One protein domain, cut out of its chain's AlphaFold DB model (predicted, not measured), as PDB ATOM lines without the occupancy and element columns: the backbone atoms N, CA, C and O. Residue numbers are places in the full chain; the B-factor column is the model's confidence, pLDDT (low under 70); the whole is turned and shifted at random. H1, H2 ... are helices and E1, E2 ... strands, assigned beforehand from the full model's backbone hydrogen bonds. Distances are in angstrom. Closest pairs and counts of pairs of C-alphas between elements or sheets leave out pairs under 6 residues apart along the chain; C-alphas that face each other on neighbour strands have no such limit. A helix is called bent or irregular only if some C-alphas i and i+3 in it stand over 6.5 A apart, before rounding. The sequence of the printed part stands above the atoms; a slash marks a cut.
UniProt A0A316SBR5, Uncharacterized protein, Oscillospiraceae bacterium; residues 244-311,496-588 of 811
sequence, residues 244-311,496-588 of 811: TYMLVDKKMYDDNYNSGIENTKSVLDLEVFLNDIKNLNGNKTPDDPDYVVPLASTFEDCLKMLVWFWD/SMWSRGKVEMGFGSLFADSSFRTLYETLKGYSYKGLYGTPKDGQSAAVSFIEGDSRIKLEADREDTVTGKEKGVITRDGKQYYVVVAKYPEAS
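Overview. This is residues 244 to 311 and 496 to 588 of the 811 residues of an uncharacterized protein of Oscillospiraceae bacterium (UniProt A0A316SBR5). A strongly twisted sheet of five strands is covered by helices on both faces, an arrangement in three layers: H2 runs along E2 and E4 on one face, with H1 on that same face, and H5 crosses E6 on the other. H3 and H4 pack side by side at the start of H2, H4 off the sheet and H3 only grazing it, while residues 499 to 504 stick out as a free loop. The printed part has 161 residues with five named helices and six named strands, in the order E1 H1 H2 E2 H3 E3 H4 E4 H5 E5 E6. The sheet's order is E2 E4 E1 E6 E5, mixed, and the class is mixed, helices and strands. The whole is compact, with a radius of gyration of the C-alphas of 16.9 A and spans of 45 by 42 by 28 A.

Arrangement. Inner strands E4, residues 540 to 548, and E1, residues 244 to 249, are antiparallel, with N 247 and O 544 2.8 A apart. E6, residues 575 to 583, is antiparallel to E1, with N 246 and O 580 2.8 A apart. Edge strand E2, residues 292 to 296, is parallel to E4, with N 296 and O 543 2.8 A apart. Edge strand E5, residues 569 to 572, forms a hairpin with E6, with N 570 and O 577 3.0 A apart. E4 bends by 83 degrees at residue 543 and E6 by 53 degrees at residue 580. H2, residues 267 to 280, is over E2 and E4 at a height over the sheet of 9.1 A; the closest C-alphas of H2 and E2, those of Leu 274 and Pro 294, are 5.2 A apart. H2 is irregular, with C-alphas 269 and 272 8.0 A apart. H1, residues 250 to 257, is on the same face; its closest C-alphas to E6 are Lys 250 and Tyr 577, 4.8 A. H5, residues 550 to 557, is over E6 at a height of 8.5 A and runs across the strands, at 64 degrees to E6 on the local plane; the closest C-alphas of H5 and E6, those of Ala 556 and Val 579, are 6.6 A apart. H4, residues 514 to 528, touches H2 through residues 268 to 271 of H2 alone, closest at the C-alphas of Leu 268 and Thr 522, 6.7 A, at a shallow tilt of 22 degrees, the same way. H3, residues 299 to 306, touches H4 at a shallow tilt of 29 degrees, opposite ways; the closest C-alphas, those of Phe 299 and Leu 523, are 6.2 A apart. E3, residues 307 to 311, pairs with no named strand and meets H3 only through their link. Every O i to N i+4 pair is within hydrogen-bond range in H3 and H5, against 3 of 4 in H1, 7 of 10 in H2 and 10 of 11 in H4.

Along the chain. E1 begins at C-alpha 244 (-31.895, 30.963, 42.824), and E6 ends at C-alpha 583 (-30.127, 26.770, 41.617). From first to last C-alpha, E6 measures 22.6 A, H4 20.5 A, E4 20.0 A and H2 19.1 A. H4 begins at C-alpha 514 (-10.288, 16.923, 41.300).

Size, cuts and confidence. The farthest C-alphas, those of Ser 509 and Val 562, are 51.4 A apart. Residues 312 to 495 are not printed, and C-alphas 311 and 496 are 24.0 A apart across the cut. The links H2 to E2, H4 to E4 and H5 to E5 are long. The mean pLDDT of the printed part is 87.5; residues 258 to 259, 311 and 497 to 506 are under 70.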
ATOM      1  N   THR A 244     -32.854  29.914  42.457       94.06
ATOM      2  CA  THR A 244     -31.895  30.963  42.824       94.06
ATOM      3  C   THR A 244     -31.244  31.478  41.546       94.06
ATOM      4  O   THR A 244     -30.666  30.708  40.776       94.06
ATOM      5  N   TYR A 245     -31.324  32.784  41.310       95.06
ATOM      6  CA  TYR A 245     -30.720  33.462  40.167       95.06
ATOM      7  C   TYR A 245     -29.488  34.242  40.607       95.06
ATOM      8  O   TYR A 245     -29.574  35.087  41.494       95.06
ATOM      9  N   MET A 246     -28.361  34.005  39.942       96.06
ATOM     10  CA  MET A 246     -27.194  34.876  39.999       96.06
ATOM     11  C   MET A 246     -27.411  36.049  39.044       96.06
ATOM     12  O   MET A 246     -27.601  35.864  37.840       96.06
ATOM     13  N   LEU A 247     -27.379  37.257  39.595       96.56
ATOM     14  CA  LEU A 247     -27.442  38.513  38.867       96.56
ATOM     15  C   LEU A 247     -26.039  39.102  38.768       96.56
ATOM     16  O   LEU A 247     -25.394  39.324  39.792       96.56
ATOM     17  N   VAL A 248     -25.597  39.396  37.549       96.44
ATOM     18  CA  VAL A 248     -24.330  40.089  37.277       96.44
ATOM     19  C   VAL A 248     -24.651  41.469  36.717       96.44
ATOM     20  O   VAL A 248     -25.387  41.571  35.735       96.44
ATOM     21  N   ASP A 249     -24.138  42.535  37.339       95.50
ATOM     22  CA  ASP A 249     -24.352  43.910  36.871       95.50
ATOM     23  C   ASP A 249     -23.810  44.055  35.442       95.50
ATOM     24  O   ASP A 249     -22.599  43.991  35.198       95.50
ATOM     25  N   LYS A 250     -24.732  44.229  34.486       93.69
ATOM     26  CA  LYS A 250     -24.415  44.219  33.054       93.69
ATOM     27  C   LYS A 250     -23.427  45.318  32.705       93.69
ATOM     28  O   LYS A 250     -22.496  45.091  31.940       93.69
ATOM     29  N   LYS A 251     -23.624  46.510  33.274       92.31
ATOM     30  CA  LYS A 251     -22.784  47.664  32.973       92.31
ATOM     31  C   LYS A 251     -21.352  47.413  33.436       92.31
ATOM     32  O   LYS A 251     -20.423  47.641  32.670       92.31
ATOM     33  N   MET A 252     -21.180  46.945  34.671       92.62
ATOM     34  CA  MET A 252     -19.853  46.667  35.226       92.62
ATOM     35  C   MET A 252     -19.118  45.571  34.448       92.62
ATOM     36  O   MET A 252     -17.901  45.653  34.265       92.62
ATOM     37  N   TYR A 253     -19.855  44.560  33.986       92.81
ATOM     38  CA  TYR A 253     -19.309  43.467  33.189       92.81
ATOM     39  C   TYR A 253     -18.897  43.935  31.784       92.81
ATOM     40  O   TYR A 253     -17.745  43.764  31.377       92.81
ATOM     41  N   ASP A 254     -19.796  44.601  31.061       91.12
ATOM     42  CA  ASP A 254     -19.560  45.033  29.679       91.12
ATOM     43  C   ASP A 254     -18.448  46.083  29.566       91.12
ATOM     44  O   ASP A 254     -17.710  46.074  28.580       91.12
ATOM     45  N   ASP A 255     -18.282  46.942  30.584       86.62
ATOM     46  CA  ASP A 255     -17.223  47.960  30.628       86.62
ATOM     47  C   ASP A 255     -15.807  47.331  30.531       86.62
ATOM     48  O   ASP A 255     -14.864  48.022  30.137       86.62
ATOM     49  N   ASN A 256     -15.648  46.028  30.827       76.69
ATOM     50  CA  ASN A 256     -14.352  45.333  30.828       76.69
ATOM     51  C   ASN A 256     -14.275  44.096  29.912       76.69
ATOM     52  O   ASN A 256     -13.185  43.774  29.438       76.69
ATOM     53  N   TYR A 257     -15.392  43.409  29.641       79.62
ATOM     54  CA  TYR A 257     -15.353  42.077  29.021       79.62
ATOM     55  C   TYR A 257     -15.893  42.012  27.586       79.62
ATOM     56  O   TYR A 257     -15.495  41.105  26.865       79.62
ATOM     57  N   ASN A 258     -16.701  42.978  27.121       66.50
ATOM     58  CA  ASN A 258     -17.256  43.125  25.750       66.50
ATOM     59  C   ASN A 258     -17.704  41.829  25.014       66.50
ATOM     60  O   ASN A 258     -17.845  41.801  23.790       66.50
ATOM     61  N   SER A 259     -17.920  40.753  25.761       66.69
ATOM     62  CA  SER A 259     -18.431  39.448  25.374       66.69
ATOM     63  C   SER A 259     -19.612  39.196  26.295       66.69
ATOM     64  O   SER A 259     -19.449  39.362  27.496       66.69
ATOM     65  N   GLY A 260     -20.791  38.845  25.777       70.44
ATOM     66  CA  GLY A 260     -21.950  38.559  26.631       70.44
ATOM     67  C   GLY A 260     -21.688  37.420  27.631       70.44
ATOM     68  O   GLY A 260     -20.682  36.712  27.549       70.44
ATOM     69  N   ILE A 261     -22.624  37.191  28.554       83.56
ATOM     70  CA  ILE A 261     -22.471  36.227  29.661       83.56
ATOM     71  C   ILE A 261     -22.614  34.740  29.256       83.56
ATOM     72  O   ILE A 261     -22.700  33.859  30.106       83.56
ATOM     73  N   GLU A 262     -22.674  34.421  27.960       80.88
ATOM     74  CA  GLU A 262     -23.102  33.105  27.441       80.88
ATOM     75  C   GLU A 262     -22.273  31.913  27.961       80.88
ATOM     76  O   GLU A 262     -22.789  30.793  28.083       80.88
ATOM     77  N   ASN A 263     -21.000  32.155  28.294       82.12
ATOM     78  CA  ASN A 263     -20.070  31.150  28.812       82.12
ATOM     79  C   ASN A 263     -20.040  31.056  30.346       82.12
ATOM     80  O   ASN A 263     -19.420  30.137  30.865       82.12
ATOM     81  N   THR A 264     -20.715  31.950  31.068       88.62
ATOM     82  CA  THR A 264     -20.814  31.900  32.532       88.62
ATOM     83  C   THR A 264     -21.946  30.960  32.931       88.62
ATOM     84  O   THR A 264     -23.109  31.174  32.579       88.62
ATOM     85  N   LYS A 265     -21.608  29.899  33.660       87.12
ATOM     86  CA  LYS A 265     -22.542  28.887  34.178       87.12
ATOM     87  C   LYS A 265     -22.681  28.956  35.687       87.12
ATOM     88  O   LYS A 265     -23.741  28.633  36.212       87.12
ATOM     89  N   SER A 266     -21.642  29.407  36.377       90.56
ATOM     90  CA  SER A 266     -21.644  29.538  37.829       90.56
ATOM     91  C   SER A 266     -20.785  30.716  38.282       90.56
ATOM     92  O   SER A 266     -20.118  31.377  37.484       90.56
ATOM     93  N   VAL A 267     -20.772  30.960  39.592       92.75
ATOM     94  CA  VAL A 267     -19.890  31.960  40.204       92.75
ATOM     95  C   VAL A 267     -18.401  31.648  39.982       92.75
ATOM     96  O   VAL A 267     -17.593  32.571  39.991       92.75
ATOM     97  N   LEU A 268     -18.042  30.384  39.712       92.44
ATOM     98  CA  LEU A 268     -16.659  29.963  39.442       92.44
ATOM     99  C   LEU A 268     -16.085  30.625  38.179       92.44
ATOM    100  O   LEU A 268     -14.887  30.894  38.112       92.44
ATOM    101  N   ASP A 269     -16.938  30.950  37.203       91.75
ATOM    102  CA  ASP A 269     -16.531  31.554  35.927       91.75
ATOM    103  C   ASP A 269     -16.278  33.070  36.032       91.75
ATOM    104  O   ASP A 269     -15.908  33.715  35.049       91.75
ATOM    105  N   LEU A 270     -16.502  33.665  37.210       93.50
ATOM    106  CA  LEU A 270     -16.450  35.113  37.425       93.50
ATOM    107  C   LEU A 270     -15.199  35.574  38.176       93.50
ATOM    108  O   LEU A 270     -15.091  36.757  38.484       93.50
ATOM    109  N   GLU A 271     -14.227  34.694  38.435       93.00
ATOM    110  CA  GLU A 271     -13.038  35.043  39.222       93.00
ATOM    111  C   GLU A 271     -12.326  36.305  38.710       93.00
ATOM    112  O   GLU A 271     -12.008  37.202  39.495       93.00
ATOM    113  N   VAL A 272     -12.068  36.390  37.402       92.94
ATOM    114  CA  VAL A 272     -11.354  37.539  36.816       92.94
ATOM    115  C   VAL A 272     -12.172  38.819  37.010       92.94
ATOM    116  O   VAL A 272     -11.651  39.810  37.518       92.94
ATOM    117  N   PHE A 273     -13.475  38.756  36.728       95.00
ATOM    118  CA  PHE A 273     -14.395  39.879  36.891       95.00
ATOM    119  C   PHE A 273     -14.460  40.368  38.343       95.00
ATOM    120  O   PHE A 273     -14.318  41.561  38.605       95.00
ATOM    121  N   LEU A 274     -14.609  39.458  39.306       96.75
ATOM    122  CA  LEU A 274     -14.677  39.799  40.729       96.75
ATOM    123  C   LEU A 274     -13.383  40.464  41.224       96.75
ATOM    124  O   LEU A 274     -13.434  41.427  41.993       96.75
ATOM    125  N   ASN A 275     -12.225  39.988  40.758       95.81
ATOM    126  CA  ASN A 275     -10.935  40.604  41.073       95.81
ATOM    127  C   ASN A 275     -10.803  42.006  40.470       95.81
ATOM    128  O   ASN A 275     -10.302  42.911  41.139       95.81
ATOM    129  N   ASP A 276     -11.290  42.223  39.250       95.12
ATOM    130  CA  ASP A 276     -11.289  43.552  38.638       95.12
ATOM    131  C   ASP A 276     -12.165  44.533  39.415       95.12
ATOM    132  O   ASP A 276     -11.726  45.647  39.695       95.12
ATOM    133  N   ILE A 277     -13.352  44.116  39.861       96.00
ATOM    134  CA  ILE A 277     -14.205  44.945  40.728       96.00
ATOM    135  C   ILE A 277     -13.489  45.280  42.035       96.00
ATOM    136  O   ILE A 277     -13.492  46.435  42.472       96.00
ATOM    137  N   LYS A 278     -12.811  44.301  42.646       95.25
ATOM    138  CA  LYS A 278     -12.003  44.542  43.846       95.25
ATOM    139  C   LYS A 278     -10.903  45.573  43.588       95.25
ATOM    140  O   LYS A 278     -10.730  46.478  44.401       95.25
ATOM    141  N   ASN A 279     -10.206  45.478  42.459       94.88
ATOM    142  CA  ASN A 279      -9.160  46.423  42.069       94.88
ATOM    143  C   ASN A 279      -9.723  47.826  41.788       94.88
ATOM    144  O   ASN A 279      -9.112  48.822  42.176       94.88
ATOM    145  N   LEU A 280     -10.901  47.920  41.165       94.19
ATOM    146  CA  LEU A 280     -11.589  49.182  40.871       94.19
ATOM    147  C   LEU A 280     -12.047  49.925  42.133       94.19
ATOM    148  O   LEU A 280     -12.123  51.155  42.119       94.19
ATOM    149  N   ASN A 281     -12.294  49.217  43.239       94.38
ATOM    150  CA  ASN A 281     -12.526  49.863  44.534       94.38
ATOM    151  C   ASN A 281     -11.288  50.623  45.047       94.38
ATOM    152  O   ASN A 281     -11.430  51.553  45.841       94.38
ATOM    153  N   GLY A 282     -10.078  50.292  44.580       93.56
ATOM    154  CA  GLY A 282      -8.845  50.979  44.962       93.56
ATOM    155  C   GLY A 282      -8.627  50.974  46.478       93.56
ATOM    156  O   GLY A 282      -8.580  49.920  47.102       93.56
ATOM    157  N   ASN A 283      -8.505  52.165  47.074       93.00
ATOM    158  CA  ASN A 283      -8.285  52.327  48.519       93.00
ATOM    159  C   ASN A 283      -9.581  52.345  49.350       93.00
ATOM    160  O   ASN A 283      -9.509  52.579  50.557       93.00
ATOM    161  N   LYS A 284     -10.751  52.160  48.726       94.25
ATOM    162  CA  LYS A 284     -12.030  52.132  49.440       94.25
ATOM    163  C   LYS A 284     -12.122  50.906  50.336       94.25
ATOM    164  O   LYS A 284     -11.663  49.812  50.005       94.25
ATOM    165  N   THR A 285     -12.793  51.099  51.449       91.19
ATOM    166  CA  THR A 285     -13.142  50.090  52.436       91.19
ATOM    167  C   THR A 285     -14.615  49.702  52.291       91.19
ATOM    168  O   THR A 285     -15.400  50.485  51.755       91.19
ATOM    169  N   PRO A 286     -15.043  48.536  52.805       91.44
ATOM    170  CA  PRO A 286     -16.462  48.156  52.830       91.44
ATOM    171  C   PRO A 286     -17.387  49.140  53.578       91.44
ATOM    172  O   PRO A 286     -18.611  49.033  53.488       91.44
ATOM    173  N   ASP A 287     -16.830  50.087  54.337       90.25
ATOM    174  CA  ASP A 287     -17.578  51.145  55.022       90.25
ATOM    175  C   ASP A 287     -17.853  52.368  54.137       90.25
ATOM    176  O   ASP A 287     -18.727  53.170  54.469       90.25
ATOM    177  N   ASP A 288     -17.160  52.504  53.003       92.62
ATOM    178  CA  ASP A 288     -17.342  53.638  52.102       92.62
ATOM    179  C   ASP A 288     -18.663  53.517  51.311       92.62
ATOM    180  O   ASP A 288     -18.934  52.465  50.722       92.62
ATOM    181  N   PRO A 289     -19.499  54.574  51.236       90.94
ATOM    182  CA  PRO A 289     -20.804  54.517  50.562       90.94
ATOM    183  C   PRO A 289     -20.755  54.132  49.077       90.94
ATOM    184  O   PRO A 289     -21.737  53.628  48.540       90.94
ATOM    185  N   ASP A 290     -19.631  54.380  48.403       92.44
ATOM    186  CA  ASP A 290     -19.411  54.084  46.986       92.44
ATOM    187  C   ASP A 290     -18.494  52.866  46.756       92.44
ATOM    188  O   ASP A 290     -17.958  52.686  45.654       92.44
ATOM    189  N   TYR A 291     -18.292  52.041  47.790       95.00
ATOM    190  CA  TYR A 291     -17.690  50.717  47.664       95.00
ATOM    191  C   TYR A 291     -18.657  49.773  46.944       95.00
ATOM    192  O   TYR A 291     -19.829  49.655  47.312       95.00
ATOM    193  N   VAL A 292     -18.161  49.083  45.918       96.56
ATOM    194  CA  VAL A 292     -18.912  48.039  45.217       96.56
ATOM    195  C   VAL A 292     -18.536  46.693  45.812       96.56
ATOM    196  O   VAL A 292     -17.375  46.292  45.755       96.56
ATOM    197  N   VAL A 293     -19.506  45.967  46.359       97.75
ATOM    198  CA  VAL A 293     -19.273  44.597  46.829       97.75
ATOM    199  C   VAL A 293     -19.025  43.702  45.608       97.75
ATOM    200  O   VAL A 293     -19.916  43.617  44.761       97.75
ATOM    201  N   PRO A 294     -17.854  43.042  45.468       97.88
ATOM    202  CA  PRO A 294     -17.607  42.189  44.306       97.88
ATOM    203  C   PRO A 294     -18.630  41.055  44.216       97.88
ATOM    204  O   PRO A 294     -19.297  40.910  43.194       97.88
ATOM    205  N   LEU A 295     -18.807  40.307  45.307       98.19
ATOM    206  CA  LEU A 295     -19.742  39.192  45.396       98.19
ATOM    207  C   LEU A 295     -20.584  39.300  46.672       98.19
ATOM    208  O   LEU A 295     -20.075  39.124  47.778       98.19
ATOM    209  N   ALA A 296     -21.875  39.590  46.517       97.75
ATOM    210  CA  ALA A 296     -22.838  39.650  47.614       97.75
ATOM    211  C   ALA A 296     -23.305  38.241  48.011       97.75
ATOM    212  O   ALA A 296     -24.384  37.804  47.612       97.75
ATOM    213  N   SER A 297     -22.446  37.513  48.728       96.31
ATOM    214  CA  SER A 297     -22.655  36.136  49.194       96.31
ATOM    215  C   SER A 297     -21.616  35.774  50.263       96.31
ATOM    216  O   SER A 297     -20.731  36.579  50.568       96.31
ATOM    217  N   THR A 298     -21.678  34.549  50.780       95.06
ATOM    218  CA  THR A 298     -20.630  33.921  51.595       95.06
ATOM    219  C   THR A 298     -19.986  32.741  50.860       95.06
ATOM    220  O   THR A 298     -20.494  32.269  49.837       95.06
ATOM    221  N   PHE A 299     -18.854  32.260  51.384       92.81
ATOM    222  CA  PHE A 299     -18.226  31.030  50.899       92.81
ATOM    223  C   PHE A 299     -19.175  29.840  51.049       92.81
ATOM    224  O   PHE A 299     -19.335  29.053  50.119       92.81
ATOM    225  N   GLU A 300     -19.815  29.740  52.209       89.25
ATOM    226  CA  GLU A 300     -20.709  28.659  52.589       89.25
ATOM    227  C   GLU A 300     -21.920  28.604  51.653       89.25
ATOM    228  O   GLU A 300     -22.231  27.536  51.131       89.25
ATOM    229  N   ASP A 301     -22.551  29.745  51.364       88.69
ATOM    230  CA  ASP A 301     -23.706  29.811  50.459       88.69
ATOM    231  C   ASP A 301     -23.324  29.410  49.030       88.69
ATOM    232  O   ASP A 301     -24.010  28.606  48.394       88.69
ATOM    233  N   CYS A 302     -22.190  29.911  48.525       91.00
ATOM    234  CA  CYS A 302     -21.694  29.530  47.202       91.00
ATOM    235  C   CYS A 302     -21.325  28.046  47.120       91.00
ATOM    236  O   CYS A 302     -21.599  27.405  46.105       91.00
ATOM    237  N   LEU A 303     -20.745  27.484  48.182       88.69
ATOM    238  CA  LEU A 303     -20.404  26.069  48.249       88.69
ATOM    239  C   LEU A 303     -21.663  25.195  48.239       88.69
ATOM    240  O   LEU A 303     -21.726  24.241  47.471       88.69
ATOM    241  N   LYS A 304     -22.686  25.549  49.023       82.56
ATOM    242  CA  LYS A 304     -23.965  24.817  49.118       82.56
ATOM    243  C   LYS A 304     -24.774  24.826  47.821       82.56
ATOM    244  O   LYS A 304     -25.513  23.882  47.556       82.56
ATOM    245  N   MET A 305     -24.624  25.864  46.996       83.19
ATOM    246  CA  MET A 305     -25.225  25.899  45.655       83.19
ATOM    247  C   MET A 305     -24.550  24.929  44.678       83.19
ATOM    248  O   MET A 305     -25.190  24.480  43.729       83.19
ATOM    249  N   LEU A 306     -23.272  24.608  44.896       84.88
ATOM    250  CA  LEU A 306     -22.451  23.845  43.955       84.88
ATOM    251  C   LEU A 306     -22.017  22.469  44.479       84.88
ATOM    252  O   LEU A 306     -21.343  21.730  43.758       84.88
ATOM    253  N   VAL A 307     -22.368  22.105  45.714       82.12
ATOM    254  CA  VAL A 307     -22.002  20.827  46.340       82.12
ATOM    255  C   VAL A 307     -23.145  20.313  47.206       82.12
ATOM    256  O   VAL A 307     -23.732  21.044  47.998       82.12
ATOM    257  N   TRP A 308     -23.420  19.019  47.080       76.75
ATOM    258  CA  TRP A 308     -24.322  18.273  47.947       76.75
ATOM    259  C   TRP A 308     -23.521  17.465  48.961       76.75
ATOM    260  O   TRP A 308     -22.774  16.569  48.567       76.75
ATOM    261  N   PHE A 309     -23.669  17.775  50.249       77.88
ATOM    262  CA  PHE A 309     -22.985  17.075  51.339       77.88
ATOM    263  C   PHE A 309     -23.827  15.930  51.898       77.88
ATOM    264  O   PHE A 309     -25.024  16.079  52.130       77.88
ATOM    265  N   TRP A 310     -23.177  14.805  52.187       73.38
ATOM    266  CA  TRP A 310     -23.754  13.736  52.996       73.38
ATOM    267  C   TRP A 310     -23.376  13.948  54.458       73.38
ATOM    268  O   TRP A 310     -22.250  13.633  54.847       73.38
ATOM    269  N   ASP A 311     -24.303  14.454  55.267       66.81
ATOM    270  CA  ASP A 311     -24.137  14.499  56.721       66.81
ATOM    271  C   ASP A 311     -24.787  13.262  57.356       66.81
ATOM    272  O   ASP A 311     -25.990  13.013  57.243       66.81
ATOM    273  N   SER A 496     -27.621  23.038  35.663       71.12
ATOM    274  CA  SER A 496     -28.466  22.561  34.558       71.12
ATOM    275  C   SER A 496     -28.202  21.107  34.156       71.12
ATOM    276  O   SER A 496     -29.065  20.461  33.562       71.12
ATOM    277  N   MET A 497     -27.030  20.568  34.506       63.34
ATOM    278  CA  MET A 497     -26.657  19.172  34.239       63.34
ATOM    279  C   MET A 497     -27.345  18.187  35.191       63.34
ATOM    280  O   MET A 497     -27.202  16.968  35.060       63.34
ATOM    281  N   TRP A 498     -28.107  18.704  36.145       64.56
ATOM    282  CA  TRP A 498     -28.828  17.924  37.126       64.56
ATOM    283  C   TRP A 498     -30.070  17.319  36.499       64.56
ATOM    284  O   TRP A 498     -30.954  18.008  35.997       64.56
ATOM    285  N   SER A 499     -30.100  15.988  36.429       53.12
ATOM    286  CA  SER A 499     -31.137  15.312  35.658       53.12
ATOM    287  C   SER A 499     -32.456  15.210  36.430       53.12
ATOM    288  O   SER A 499     -32.480  14.950  37.631       53.12
ATOM    289  N   ARG A 500     -33.562  15.311  35.689       55.34
ATOM    290  CA  ARG A 500     -34.951  15.114  36.142       55.34
ATOM    291  C   ARG A 500     -35.271  13.628  36.399       55.34
ATOM    292  O   ARG A 500     -36.158  13.071  35.759       55.34
ATOM    293  N   GLY A 501     -34.498  12.958  37.261       48.94
ATOM    294  CA  GLY A 501     -34.759  11.568  37.679       48.94
ATOM    295  C   GLY A 501     -33.871  10.484  37.055       48.94
ATOM    296  O   GLY A 501     -34.312   9.350  36.899       48.94
ATOM    297  N   LYS A 502     -32.631  10.807  36.659       48.06
ATOM    298  CA  LYS A 502     -31.603   9.824  36.243       48.06
ATOM    299  C   LYS A 502     -30.276   9.949  37.007       48.06
ATOM    300  O   LYS A 502     -29.315   9.276  36.638       48.06
ATOM    301  N   VAL A 503     -30.184  10.829  38.010       51.59
ATOM    302  CA  VAL A 503     -28.947  10.997  38.786       51.59
ATOM    303  C   VAL A 503     -28.878   9.859  39.802       51.59
ATOM    304  O   VAL A 503     -29.686   9.811  40.721       51.59
ATOM    305  N   GLU A 504     -27.925   8.942  39.634       54.78
ATOM    306  CA  GLU A 504     -27.497   8.056  40.722       54.78
ATOM    307  C   GLU A 504     -26.666   8.930  41.668       54.78
ATOM    308  O   GLU A 504     -25.576   9.371  41.291       54.78
ATOM    309  N   MET A 505     -27.187   9.249  42.857       59.88
ATOM    310  CA  MET A 505     -26.345   9.886  43.863       59.88
ATOM    311  C   MET A 505     -25.253   8.917  44.279       59.88
ATOM    312  O   MET A 505     -25.519   7.817  44.769       59.88
ATOM    313  N   GLY A 506     -24.010   9.346  44.098       62.50
ATOM    314  CA  GLY A 506     -22.870   8.632  44.641       62.50
ATOM    315  C   GLY A 506     -22.657   9.020  46.100       62.50
ATOM    316  O   GLY A 506     -22.591  10.203  46.425       62.50
ATOM    317  N   PHE A 507     -22.431   8.035  46.970       72.31
ATOM    318  CA  PHE A 507     -21.681   8.252  48.211       72.31
ATOM    319  C   PHE A 507     -20.206   8.467  47.838       72.31
ATOM    320  O   PHE A 507     -19.377   7.567  47.931       72.31
ATOM    321  N   GLY A 508     -19.896   9.619  47.249       79.69
ATOM    322  CA  GLY A 508     -18.567   9.951  46.755       79.69
ATOM    323  C   GLY A 508     -17.692  10.541  47.849       79.69
ATOM    324  O   GLY A 508     -18.166  11.318  48.668       79.69
ATOM    325  N   SER A 509     -16.404  10.206  47.830       88.31
ATOM    326  CA  SER A 509     -15.393  10.938  48.592       88.31
ATOM    327  C   SER A 509     -15.039  12.223  47.839       88.31
ATOM    328  O   SER A 509     -14.472  12.154  46.745       88.31
ATOM    329  N   LEU A 510     -15.402  13.380  48.399       88.44
ATOM    330  CA  LEU A 510     -15.299  14.682  47.731       88.44
ATOM    331  C   LEU A 510     -13.848  15.059  47.435       88.44
ATOM    332  O   LEU A 510     -13.515  15.413  46.310       88.44
ATOM    333  N   PHE A 511     -12.948  14.909  48.405       89.81
ATOM    334  CA  PHE A 511     -11.544  15.293  48.235       89.81
ATOM    335  C   PHE A 511     -10.749  14.376  47.299       89.81
ATOM    336  O   PHE A 511      -9.676  14.762  46.839       89.81
ATOM    337  N   ALA A 512     -11.271  13.201  46.938       88.25
ATOM    338  CA  ALA A 512     -10.697  12.408  45.850       88.25
ATOM    339  C   ALA A 512     -11.021  12.987  44.460       88.25
ATOM    340  O   ALA A 512     -10.255  12.771  43.516       88.25
ATOM    341  N   ASP A 513     -12.111  13.744  44.322       87.88
ATOM    342  CA  ASP A 513     -12.534  14.363  43.067       87.88
ATOM    343  C   ASP A 513     -11.763  15.666  42.812       87.88
ATOM    344  O   ASP A 513     -11.850  16.632  43.569       87.88
ATOM    345  N   SER A 514     -11.006  15.711  41.712       89.50
ATOM    346  CA  SER A 514     -10.288  16.923  41.300       89.50
ATOM    347  C   SER A 514     -11.218  18.097  41.019       89.50
ATOM    348  O   SER A 514     -10.829  19.245  41.227       89.50
ATOM    349  N   SER A 515     -12.442  17.825  40.567       89.06
ATOM    350  CA  SER A 515     -13.440  18.855  40.270       89.06
ATOM    351  C   SER A 515     -13.897  19.544  41.553       89.06
ATOM    352  O   SER A 515     -14.006  20.767  41.582       89.06
ATOM    353  N   PHE A 516     -14.094  18.776  42.631       91.25
ATOM    354  CA  PHE A 516     -14.410  19.333  43.945       91.25
ATOM    355  C   PHE A 516     -13.251  20.159  44.497       91.25
ATOM    356  O   PHE A 516     -13.478  21.278  44.942       91.25
ATOM    357  N   ARG A 517     -12.012  19.646  44.440       92.25
ATOM    358  CA  ARG A 517     -10.841  20.384  44.949       92.25
ATOM    359  C   ARG A 517     -10.651  21.714  44.223       92.25
ATOM    360  O   ARG A 517     -10.613  22.747  44.876       92.25
ATOM    361  N   THR A 518     -10.689  21.701  42.888       92.38
ATOM    362  CA  THR A 518     -10.606  22.921  42.057       92.38
ATOM    363  C   THR A 518     -11.702  23.931  42.423       92.38
ATOM    364  O   THR A 518     -11.444  25.127  42.569       92.38
ATOM    365  N   LEU A 519     -12.941  23.460  42.597       93.25
ATOM    366  CA  LEU A 519     -14.069  24.290  43.021       93.25
ATOM    367  C   LEU A 519     -13.835  24.887  44.414       93.25
ATOM    368  O   LEU A 519     -14.009  26.091  44.601       93.25
ATOM    369  N   TYR A 520     -13.433  24.064  45.383       93.81
ATOM    370  CA  TYR A 520     -13.209  24.479  46.767       93.81
ATOM    371  C   TYR A 520     -12.073  25.507  46.859       93.81
ATOM    372  O   TYR A 520     -12.236  26.542  47.503       93.81
ATOM    373  N   GLU A 521     -10.961  25.266  46.157       94.62
ATOM    374  CA  GLU A 521      -9.833  26.196  46.014       94.62
ATOM    375  C   GLU A 521     -10.280  27.537  45.438       94.62
ATOM    376  O   GLU A 521      -9.928  28.585  45.975       94.62
ATOM    377  N   THR A 522     -11.104  27.518  44.388       95.25
ATOM    378  CA  THR A 522     -11.633  28.737  43.758       95.25
ATOM    379  C   THR A 522     -12.484  29.533  44.751       95.25
ATOM    380  O   THR A 522     -12.233  30.718  44.987       95.25
ATOM    381  N   LEU A 523     -13.455  28.878  45.397       95.19
ATOM    382  CA  LEU A 523     -14.367  29.535  46.334       95.19
ATOM    383  C   LEU A 523     -13.657  30.036  47.599       95.19
ATOM    384  O   LEU A 523     -13.952  31.147  48.040       95.19
ATOM    385  N   LYS A 524     -12.713  29.279  48.181       94.69
ATOM    386  CA  LYS A 524     -11.885  29.783  49.295       94.69
ATOM    387  C   LYS A 524     -10.898  30.845  48.837       94.69
ATOM    388  O   LYS A 524     -10.639  31.787  49.584       94.69
ATOM    389  N   GLY A 525     -10.410  30.765  47.603       96.06
ATOM    390  CA  GLY A 525      -9.632  31.815  46.956       96.06
ATOM    391  C   GLY A 525     -10.349  33.162  47.004       96.06
ATOM    392  O   GLY A 525      -9.730  34.174  47.332       96.06
ATOM    393  N   TYR A 526     -11.665  33.183  46.784       97.44
ATOM    394  CA  TYR A 526     -12.474  34.400  46.920       97.44
ATOM    395  C   TYR A 526     -12.501  34.930  48.362       97.44
ATOM    396  O   TYR A 526     -12.464  36.148  48.559       97.44
ATOM    397  N   SER A 527     -12.494  34.049  49.369       95.06
ATOM    398  CA  SER A 527     -12.388  34.435  50.784       95.06
ATOM    399  C   SER A 527     -11.030  35.054  51.100       95.06
ATOM    400  O   SER A 527     -10.988  36.161  51.636       95.06
ATOM    401  N   TYR A 528      -9.922  34.411  50.712       95.31
ATOM    402  CA  TYR A 528      -8.571  34.949  50.936       95.31
ATOM    403  C   TYR A 528      -8.349  36.291  50.225       95.31
ATOM    404  O   TYR A 528      -7.618  37.147  50.722       95.31
ATOM    405  N   LYS A 529      -9.004  36.502  49.077       94.94
ATOM    406  CA  LYS A 529      -8.971  37.759  48.313       94.94
ATOM    407  C   LYS A 529      -9.966  38.813  48.827       94.94
ATOM    408  O   LYS A 529      -9.954  39.950  48.350       94.94
ATOM    409  N   GLY A 530     -10.821  38.475  49.797       94.75
ATOM    410  CA  GLY A 530     -11.826  39.379  50.363       94.75
ATOM    411  C   GLY A 530     -12.841  39.875  49.326       94.75
ATOM    412  O   GLY A 530     -13.099  41.085  49.257       94.75
ATOM    413  N   LEU A 531     -13.339  38.959  48.485       97.19
ATOM    414  CA  LEU A 531     -14.314  39.238  47.419       97.19
ATOM    415  C   LEU A 531     -15.770  39.133  47.898       97.19
ATOM    416  O   LEU A 531     -16.629  39.831  47.360       97.19
ATOM    417  N   TYR A 532     -16.033  38.302  48.909       97.38
ATOM    418  CA  TYR A 532     -17.343  38.180  49.554       97.38
ATOM    419  C   TYR A 532     -17.685  39.413  50.400       97.38
ATOM    420  O   TYR A 532     -16.802  40.049  50.983       97.38
ATOM    421  N   GLY A 533     -18.973  39.725  50.516       95.50
ATOM    422  CA  GLY A 533     -19.470  40.761  51.415       95.50
ATOM    423  C   GLY A 533     -20.988  40.904  51.381       95.50
ATOM    424  O   GLY A 533     -21.678  40.212  50.641       95.50
ATOM    425  N   THR A 534     -21.507  41.846  52.162       95.12
ATOM    426  CA  THR A 534     -22.932  42.198  52.176       95.12
ATOM    427  C   THR A 534     -23.061  43.682  51.841       95.12
ATOM    428  O   THR A 534     -22.453  44.499  52.540       95.12
ATOM    429  N   PRO A 535     -23.793  44.060  50.777       92.12
ATOM    430  CA  PRO A 535     -23.977  45.464  50.432       92.12
ATOM    431  C   PRO A 535     -24.796  46.167  51.517       92.12
ATOM    432  O   PRO A 535     -25.835  45.667  51.944       92.12
ATOM    433  N   LYS A 536     -24.322  47.329  51.970       92.19
ATOM    434  CA  LYS A 536     -25.057  48.219  52.880       92.19
ATOM    435  C   LYS A 536     -26.028  49.110  52.106       92.19
ATOM    436  O   LYS A 536     -25.931  49.220  50.885       92.19
ATOM    437  N   ASP A 537     -26.919  49.800  52.815       85.88
ATOM    438  CA  ASP A 537     -27.876  50.734  52.214       85.88
ATOM    439  C   ASP A 537     -27.196  51.716  51.244       85.88
ATOM    440  O   ASP A 537     -26.313  52.489  51.614       85.88
ATOM    441  N   GLY A 538     -27.620  51.673  49.978       82.31
ATOM    442  CA  GLY A 538     -27.098  52.514  48.898       82.31
ATOM    443  C   GLY A 538     -25.847  51.983  48.185       82.31
ATOM    444  O   GLY A 538     -25.544  52.465  47.091       82.31
ATOM    445  N   GLN A 539     -25.156  50.975  48.727       91.69
ATOM    446  CA  GLN A 539     -24.069  50.292  48.021       91.69
ATOM    447  C   GLN A 539     -24.620  49.384  46.916       91.69
ATOM    448  O   GLN A 539     -25.765  48.934  46.941       91.69
ATOM    449  N   SER A 540     -23.787  49.117  45.911       93.12
ATOM    450  CA  SER A 540     -24.103  48.171  44.835       93.12
ATOM    451  C   SER A 540     -23.239  46.920  44.960       93.12
ATOM    452  O   SER A 540     -22.116  46.984  45.459       93.12
ATOM    453  N   ALA A 541     -23.754  45.797  44.468       96.38
ATOM    454  CA  ALA A 541     -22.985  44.578  44.276       96.38
ATOM    455  C   ALA A 541     -22.771  44.334  42.781       96.38
ATOM    456  O   ALA A 541     -23.677  44.589  41.987       96.38
ATOM    457  N   ALA A 542     -21.585  43.855  42.403       96.50
ATOM    458  CA  ALA A 542     -21.313  43.463  41.021       96.50
ATOM    459  C   ALA A 542     -21.948  42.106  40.688       96.50
ATOM    460  O   ALA A 542     -22.452  41.919  39.582       96.50
ATOM    461  N   VAL A 543     -21.961  41.187  41.656       97.75
ATOM    462  CA  VAL A 543     -22.676  39.910  41.583       97.75
ATOM    463  C   VAL A 543     -23.521  39.733  42.840       97.75
ATOM    464  O   VAL A 543     -23.029  39.933  43.950       97.75
ATOM    465  N   SER A 544     -24.784  39.349  42.680       97.06
ATOM    466  CA  SER A 544     -25.720  39.075  43.780       97.06
ATOM    467  C   SER A 544     -26.632  37.902  43.446       97.06
ATOM    468  O   SER A 544     -26.786  37.566  42.276       97.06
ATOM    469  N   PHE A 545     -27.293  37.326  44.448       96.19
ATOM    470  CA  PHE A 545     -28.263  36.250  44.255       96.19
ATOM    471  C   PHE A 545     -29.659  36.691  44.688       96.19
ATOM    472  O   PHE A 545     -29.800  37.420  45.669       96.19
ATOM    473  N   ILE A 546     -30.683  36.256  43.957       95.38
ATOM    474  CA  ILE A 546     -32.087  36.427  44.344       95.38
ATOM    475  C   ILE A 546     -32.839  35.112  44.191       95.38
ATOM    476  O   ILE A 546     -32.587  34.356  43.252       95.38
ATOM    477  N   GLU A 547     -33.786  34.862  45.084       95.25
ATOM    478  CA  GLU A 547     -34.765  33.797  44.898       95.25
ATOM    479  C   GLU A 547     -35.969  34.316  44.111       95.25
ATOM    480  O   GLU A 547     -36.323  35.500  44.170       95.25
ATOM    481  N   GLY A 548     -36.580  33.439  43.323       93.00
ATOM    482  CA  GLY A 548     -37.791  33.778  42.594       93.00
ATOM    483  C   GLY A 548     -38.324  32.634  41.749       93.00
ATOM    484  O   GLY A 548     -37.718  31.568  41.633       93.00
ATOM    485  N   ASP A 549     -39.481  32.875  41.143       93.19
ATOM    486  CA  ASP A 549     -40.119  31.910  40.258       93.19
ATOM    487  C   ASP A 549     -39.660  32.039  38.796       93.19
ATOM    488  O   ASP A 549     -38.845  32.891  38.424       93.19
ATOM    489  N   SER A 550     -40.230  31.194  37.937       93.69
ATOM    490  CA  SER A 550     -39.881  31.123  36.517       93.69
ATOM    491  C   SER A 550     -40.160  32.403  35.710       93.69
ATOM    492  O   SER A 550     -39.711  32.478  34.560       93.69
ATOM    493  N   ARG A 551     -40.827  33.431  36.267       92.00
ATOM    494  CA  ARG A 551     -41.014  34.736  35.603       92.00
ATOM    495  C   ARG A 551     -39.686  35.385  35.262       92.00
ATOM    496  O   ARG A 551     -39.548  35.907  34.160       92.00
ATOM    497  N   ILE A 552     -38.703  35.319  36.160       92.75
ATOM    498  CA  ILE A 552     -37.376  35.918  35.944       92.75
ATOM    499  C   ILE A 552     -36.661  35.204  34.797       92.75
ATOM    500  O   ILE A 552     -36.133  35.852  33.895       92.75
ATOM    501  N   LYS A 553     -36.698  33.866  34.787       90.06
ATOM    502  CA  LYS A 553     -36.139  33.061  33.695       90.06
ATOM    503  C   LYS A 553     -36.811  33.378  32.360       90.06
ATOM    504  O   LYS A 553     -36.120  33.627  31.379       90.06
ATOM    505  N   LEU A 554     -38.145  33.427  32.324       89.19
ATOM    506  CA  LEU A 554     -38.887  33.773  31.112       89.19
ATOM    507  C   LEU A 554     -38.570  35.197  30.648       89.19
ATOM    508  O   LEU A 554     -38.408  35.435  29.454       89.19
ATOM    509  N   GLU A 555     -38.483  36.152  31.573       89.56
ATOM    510  CA  GLU A 555     -38.103  37.522  31.261       89.56
ATOM    511  C   GLU A 555     -36.704  37.569  30.636       89.56
ATOM    512  O   GLU A 555     -36.541  38.242  29.617       89.56
ATOM    513  N   ALA A 556     -35.731  36.857  31.203       88.94
ATOM    514  CA  ALA A 556     -34.371  36.779  30.681       88.94
ATOM    515  C   ALA A 556     -34.312  36.072  29.312       88.94
ATOM    516  O   ALA A 556     -33.596  36.518  28.420       88.94
ATOM    517  N   ASP A 557     -35.091  35.010  29.097       85.88
ATOM    518  CA  ASP A 557     -35.087  34.233  27.847       85.88
ATOM    519  C   ASP A 557     -35.723  34.974  26.654       85.88
ATOM    520  O   ASP A 557     -35.502  34.594  25.497       85.88
ATOM    521  N   ARG A 558     -36.506  36.032  26.906       82.94
ATOM    522  CA  ARG A 558     -37.167  36.833  25.864       82.94
ATOM    523  C   ARG A 558     -36.209  37.846  25.245       82.94
ATOM    524  O   ARG A 558     -35.955  38.904  25.814       82.94
ATOM    525  N   GLU A 559     -35.787  37.555  24.021       78.88
ATOM    526  CA  GLU A 559     -35.193  38.546  23.124       78.88
ATOM    527  C   GLU A 559     -36.300  39.397  22.479       78.88
ATOM    528  O   GLU A 559     -37.280  38.862  21.951       78.88
ATOM    529  N   ASP A 560     -36.152  40.720  22.506       76.81
ATOM    530  CA  ASP A 560     -37.050  41.632  21.796       76.81
ATOM    531  C   ASP A 560     -36.239  42.628  20.967       76.81
ATOM    532  O   ASP A 560     -35.724  43.638  21.447       76.81
ATOM    533  N   THR A 561     -36.167  42.333  19.673       74.94
ATOM    534  CA  THR A 561     -35.445  43.137  18.683       74.94
ATOM    535  C   THR A 561     -36.101  44.494  18.406       74.94
ATOM    536  O   THR A 561     -35.450  45.371  17.841       74.94
ATOM    537  N   VAL A 562     -37.362  44.702  18.812       77.44
ATOM    538  CA  VAL A 562     -38.084  45.975  18.646       77.44
ATOM    539  C   VAL A 562     -37.759  46.933  19.786       77.44
ATOM    540  O   VAL A 562     -37.522  48.115  19.540       77.44
ATOM    541  N   THR A 563     -37.723  46.437  21.026       75.69
ATOM    542  CA  THR A 563     -37.330  47.241  22.198       75.69
ATOM    543  C   THR A 563     -35.818  47.264  22.433       75.69
ATOM    544  O   THR A 563     -35.341  48.071  23.229       75.69
ATOM    545  N   GLY A 564     -35.055  46.431  21.714       75.06
ATOM    546  CA  GLY A 564     -33.607  46.286  21.880       75.06
ATOM    547  C   GLY A 564     -33.224  45.490  23.128       75.06
ATOM    548  O   GLY A 564     -32.099  45.616  23.609       75.06
ATOM    549  N   LYS A 565     -34.155  44.703  23.680       81.00
ATOM    550  CA  LYS A 565     -33.906  43.865  24.851       81.00
ATOM    551  C   LYS A 565     -33.053  42.660  24.460       81.00
ATOM    552  O   LYS A 565     -33.476  41.816  23.668       81.00
ATOM    553  N   GLU A 566     -31.873  42.595  25.061       84.62
ATOM    554  CA  GLU A 566     -30.908  41.514  24.893       84.62
ATOM    555  C   GLU A 566     -31.333  40.257  25.669       84.62
ATOM    556  O   GLU A 566     -31.879  40.338  26.773       84.62
ATOM    557  N   LYS A 567     -31.074  39.084  25.086       87.12
ATOM    558  CA  LYS A 567     -31.323  37.797  25.737       87.12
ATOM    559  C   LYS A 567     -30.405  37.620  26.951       87.12
ATOM    560  O   LYS A 567     -29.236  37.979  26.919       87.12
ATOM    561  N   GLY A 568     -30.932  37.027  28.015       88.94
ATOM    562  CA  GLY A 568     -30.228  36.821  29.279       88.94
ATOM    563  C   GLY A 568     -30.198  38.059  30.173       88.94
ATOM    564  O   GLY A 568     -29.546  38.016  31.212       88.94
ATOM    565  N   VAL A 569     -30.889  39.145  29.798       91.81
ATOM    566  CA  VAL A 569     -30.870  40.421  30.526       91.81
ATOM    567  C   VAL A 569     -32.246  40.763  31.090       91.81
ATOM    568  O   VAL A 569     -33.254  40.755  30.378       91.81
ATOM    569  N   ILE A 570     -32.277  41.147  32.364       93.06
ATOM    570  CA  ILE A 570     -33.454  41.729  33.024       93.06
ATOM    571  C   ILE A 570     -33.168  43.165  33.453       93.06
ATOM    572  O   ILE A 570     -32.011  43.564  33.595       93.06
ATOM    573  N   THR A 571     -34.224  43.947  33.676       92.31
ATOM    574  CA  THR A 571     -34.103  45.296  34.249       92.31
ATOM    575  C   THR A 571     -34.782  45.345  35.611       92.31
ATOM    576  O   THR A 571     -35.973  45.072  35.716       92.31
ATOM    577  N   ARG A 572     -34.039  45.724  36.653       90.06
ATOM    578  CA  ARG A 572     -34.553  45.912  38.018       90.06
ATOM    579  C   ARG A 572     -34.063  47.243  38.562       90.06
ATOM    580  O   ARG A 572     -32.890  47.571  38.406       90.06
ATOM    581  N   ASP A 573     -34.968  48.033  39.129       88.00
ATOM    582  CA  ASP A 573     -34.662  49.343  39.727       88.00
ATOM    583  C   ASP A 573     -33.860  50.282  38.801       88.00
ATOM    584  O   ASP A 573     -32.979  51.029  39.224       88.00
ATOM    585  N   GLY A 574     -34.149  50.224  37.495       88.69
ATOM    586  CA  GLY A 574     -33.468  51.017  36.465       88.69
ATOM    587  C   GLY A 574     -32.061  50.533  36.085       88.69
ATOM    588  O   GLY A 574     -31.409  51.185  35.269       88.69
ATOM    589  N   LYS A 575     -31.595  49.404  36.629       91.50
ATOM    590  CA  LYS A 575     -30.321  48.753  36.294       91.50
ATOM    591  C   LYS A 575     -30.547  47.468  35.506       91.50
ATOM    592  O   LYS A 575     -31.557  46.790  35.685       91.50
ATOM    593  N   GLN A 576     -29.600  47.141  34.631       93.88
ATOM    594  CA  GLN A 576     -29.629  45.920  33.832       93.88
ATOM    595  C   GLN A 576     -28.708  44.863  34.429       93.88
ATOM    596  O   GLN A 576     -27.575  45.163  34.807       93.88
ATOM    597  N   TYR A 577     -29.189  43.625  34.461       95.06
ATOM    598  CA  TYR A 577     -28.459  42.484  34.991       95.06
ATOM    599  C   TYR A 577     -28.470  41.346  33.990       95.06
ATOM    600  O   TYR A 577     -29.527  41.027  33.443       95.06
ATOM    601  N   TYR A 578     -27.319  40.710  33.804       94.69
ATOM    602  CA  TYR A 578     -27.278  39.372  33.243       94.69
ATOM    603  C   TYR A 578     -27.787  38.364  34.278       94.69
ATOM    604  O   TYR A 578     -27.453  38.474  35.460       94.69
ATOM    605  N   VAL A 579     -28.577  37.388  33.836       94.44
ATOM    606  CA  VAL A 579     -29.196  36.376  34.702       94.44
ATOM    607  C   VAL A 579     -28.654  34.993  34.381       94.44
ATOM    608  O   VAL A 579     -28.765  34.518  33.252       94.44
ATOM    609  N   VAL A 580     -28.119  34.323  35.398       92.19
ATOM    610  CA  VAL A 580     -27.687  32.923  35.342       92.19
ATOM    611  C   VAL A 580     -28.446  32.142  36.414       92.19
ATOM    612  O   VAL A 580     -28.563  32.595  37.549       92.19
ATOM    613  N   VAL A 581     -28.995  30.974  36.074       91.38
ATOM    614  CA  VAL A 581     -29.659  30.108  37.064       91.38
ATOM    615  C   VAL A 581     -28.587  29.444  37.927       91.38
ATOM    616  O   VAL A 581     -27.841  28.607  37.433       91.38
ATOM    617  N   ALA A 582     -28.516  29.822  39.203       90.50
ATOM    618  CA  ALA A 582     -27.570  29.271  40.172       90.50
ATOM    619  C   ALA A 582     -28.119  28.025  40.882       90.50
ATOM    620  O   ALA A 582     -27.354  27.136  41.238       90.50
ATOM    621  N   LYS A 583     -29.441  27.940  41.058       87.69
ATOM    622  CA  LYS A 583     -30.127  26.770  41.617       87.69
ATOM    623  C   LYS A 583     -31.497  26.620  40.970       87.69
ATOM    624  O   LYS A 583     -32.210  27.607  40.782       87.69
ATOM    625  N   TYR A 584     -31.853  25.391  40.618       87.88
ATOM    626  CA  TYR A 584     -33.190  25.051  40.140       87.88
ATOM    627  C   TYR A 584     -34.113  24.705  41.320       87.88
ATOM    628  O   TYR A 584     -33.617  24.306  42.375       87.88
ATOM    629  N   PRO A 585     -35.441  24.823  41.148       88.44
ATOM    630  CA  PRO A 585     -36.400  24.418  42.165       88.44
ATOM    631  C   PRO A 585     -36.236  22.943  42.507       88.44
ATOM    632  O   PRO A 585     -35.899  22.132  41.648       88.44
ATOM    633  N   GLU A 586     -36.507  22.587  43.751       81.56
ATOM    634  CA  GLU A 586     -36.343  21.230  44.253       81.56
ATOM    635  C   GLU A 586     -37.562  20.879  45.103       81.56
ATOM    636  O   GLU A 586     -38.034  21.711  45.879       81.56
ATOM    637  N   ALA A 587     -38.094  19.670  44.917       79.81
ATOM    638  CA  ALA A 587     -39.165  19.167  45.767       79.81
ATOM    639  C   ALA A 587     -38.611  18.771  47.138       79.81
ATOM    640  O   ALA A 587     -37.532  18.185  47.242       79.81
ATOM    641  N   SER A 588     -39.377  19.076  48.173       76.75
ATOM    642  CA  SER A 588     -39.052  18.846  49.578       76.75
ATOM    643  C   SER A 588     -40.179  18.077  50.273       76.75
ATOM    644  O   SER A 588     -41.179  17.707  49.652       76.75
TER     645      SER A 588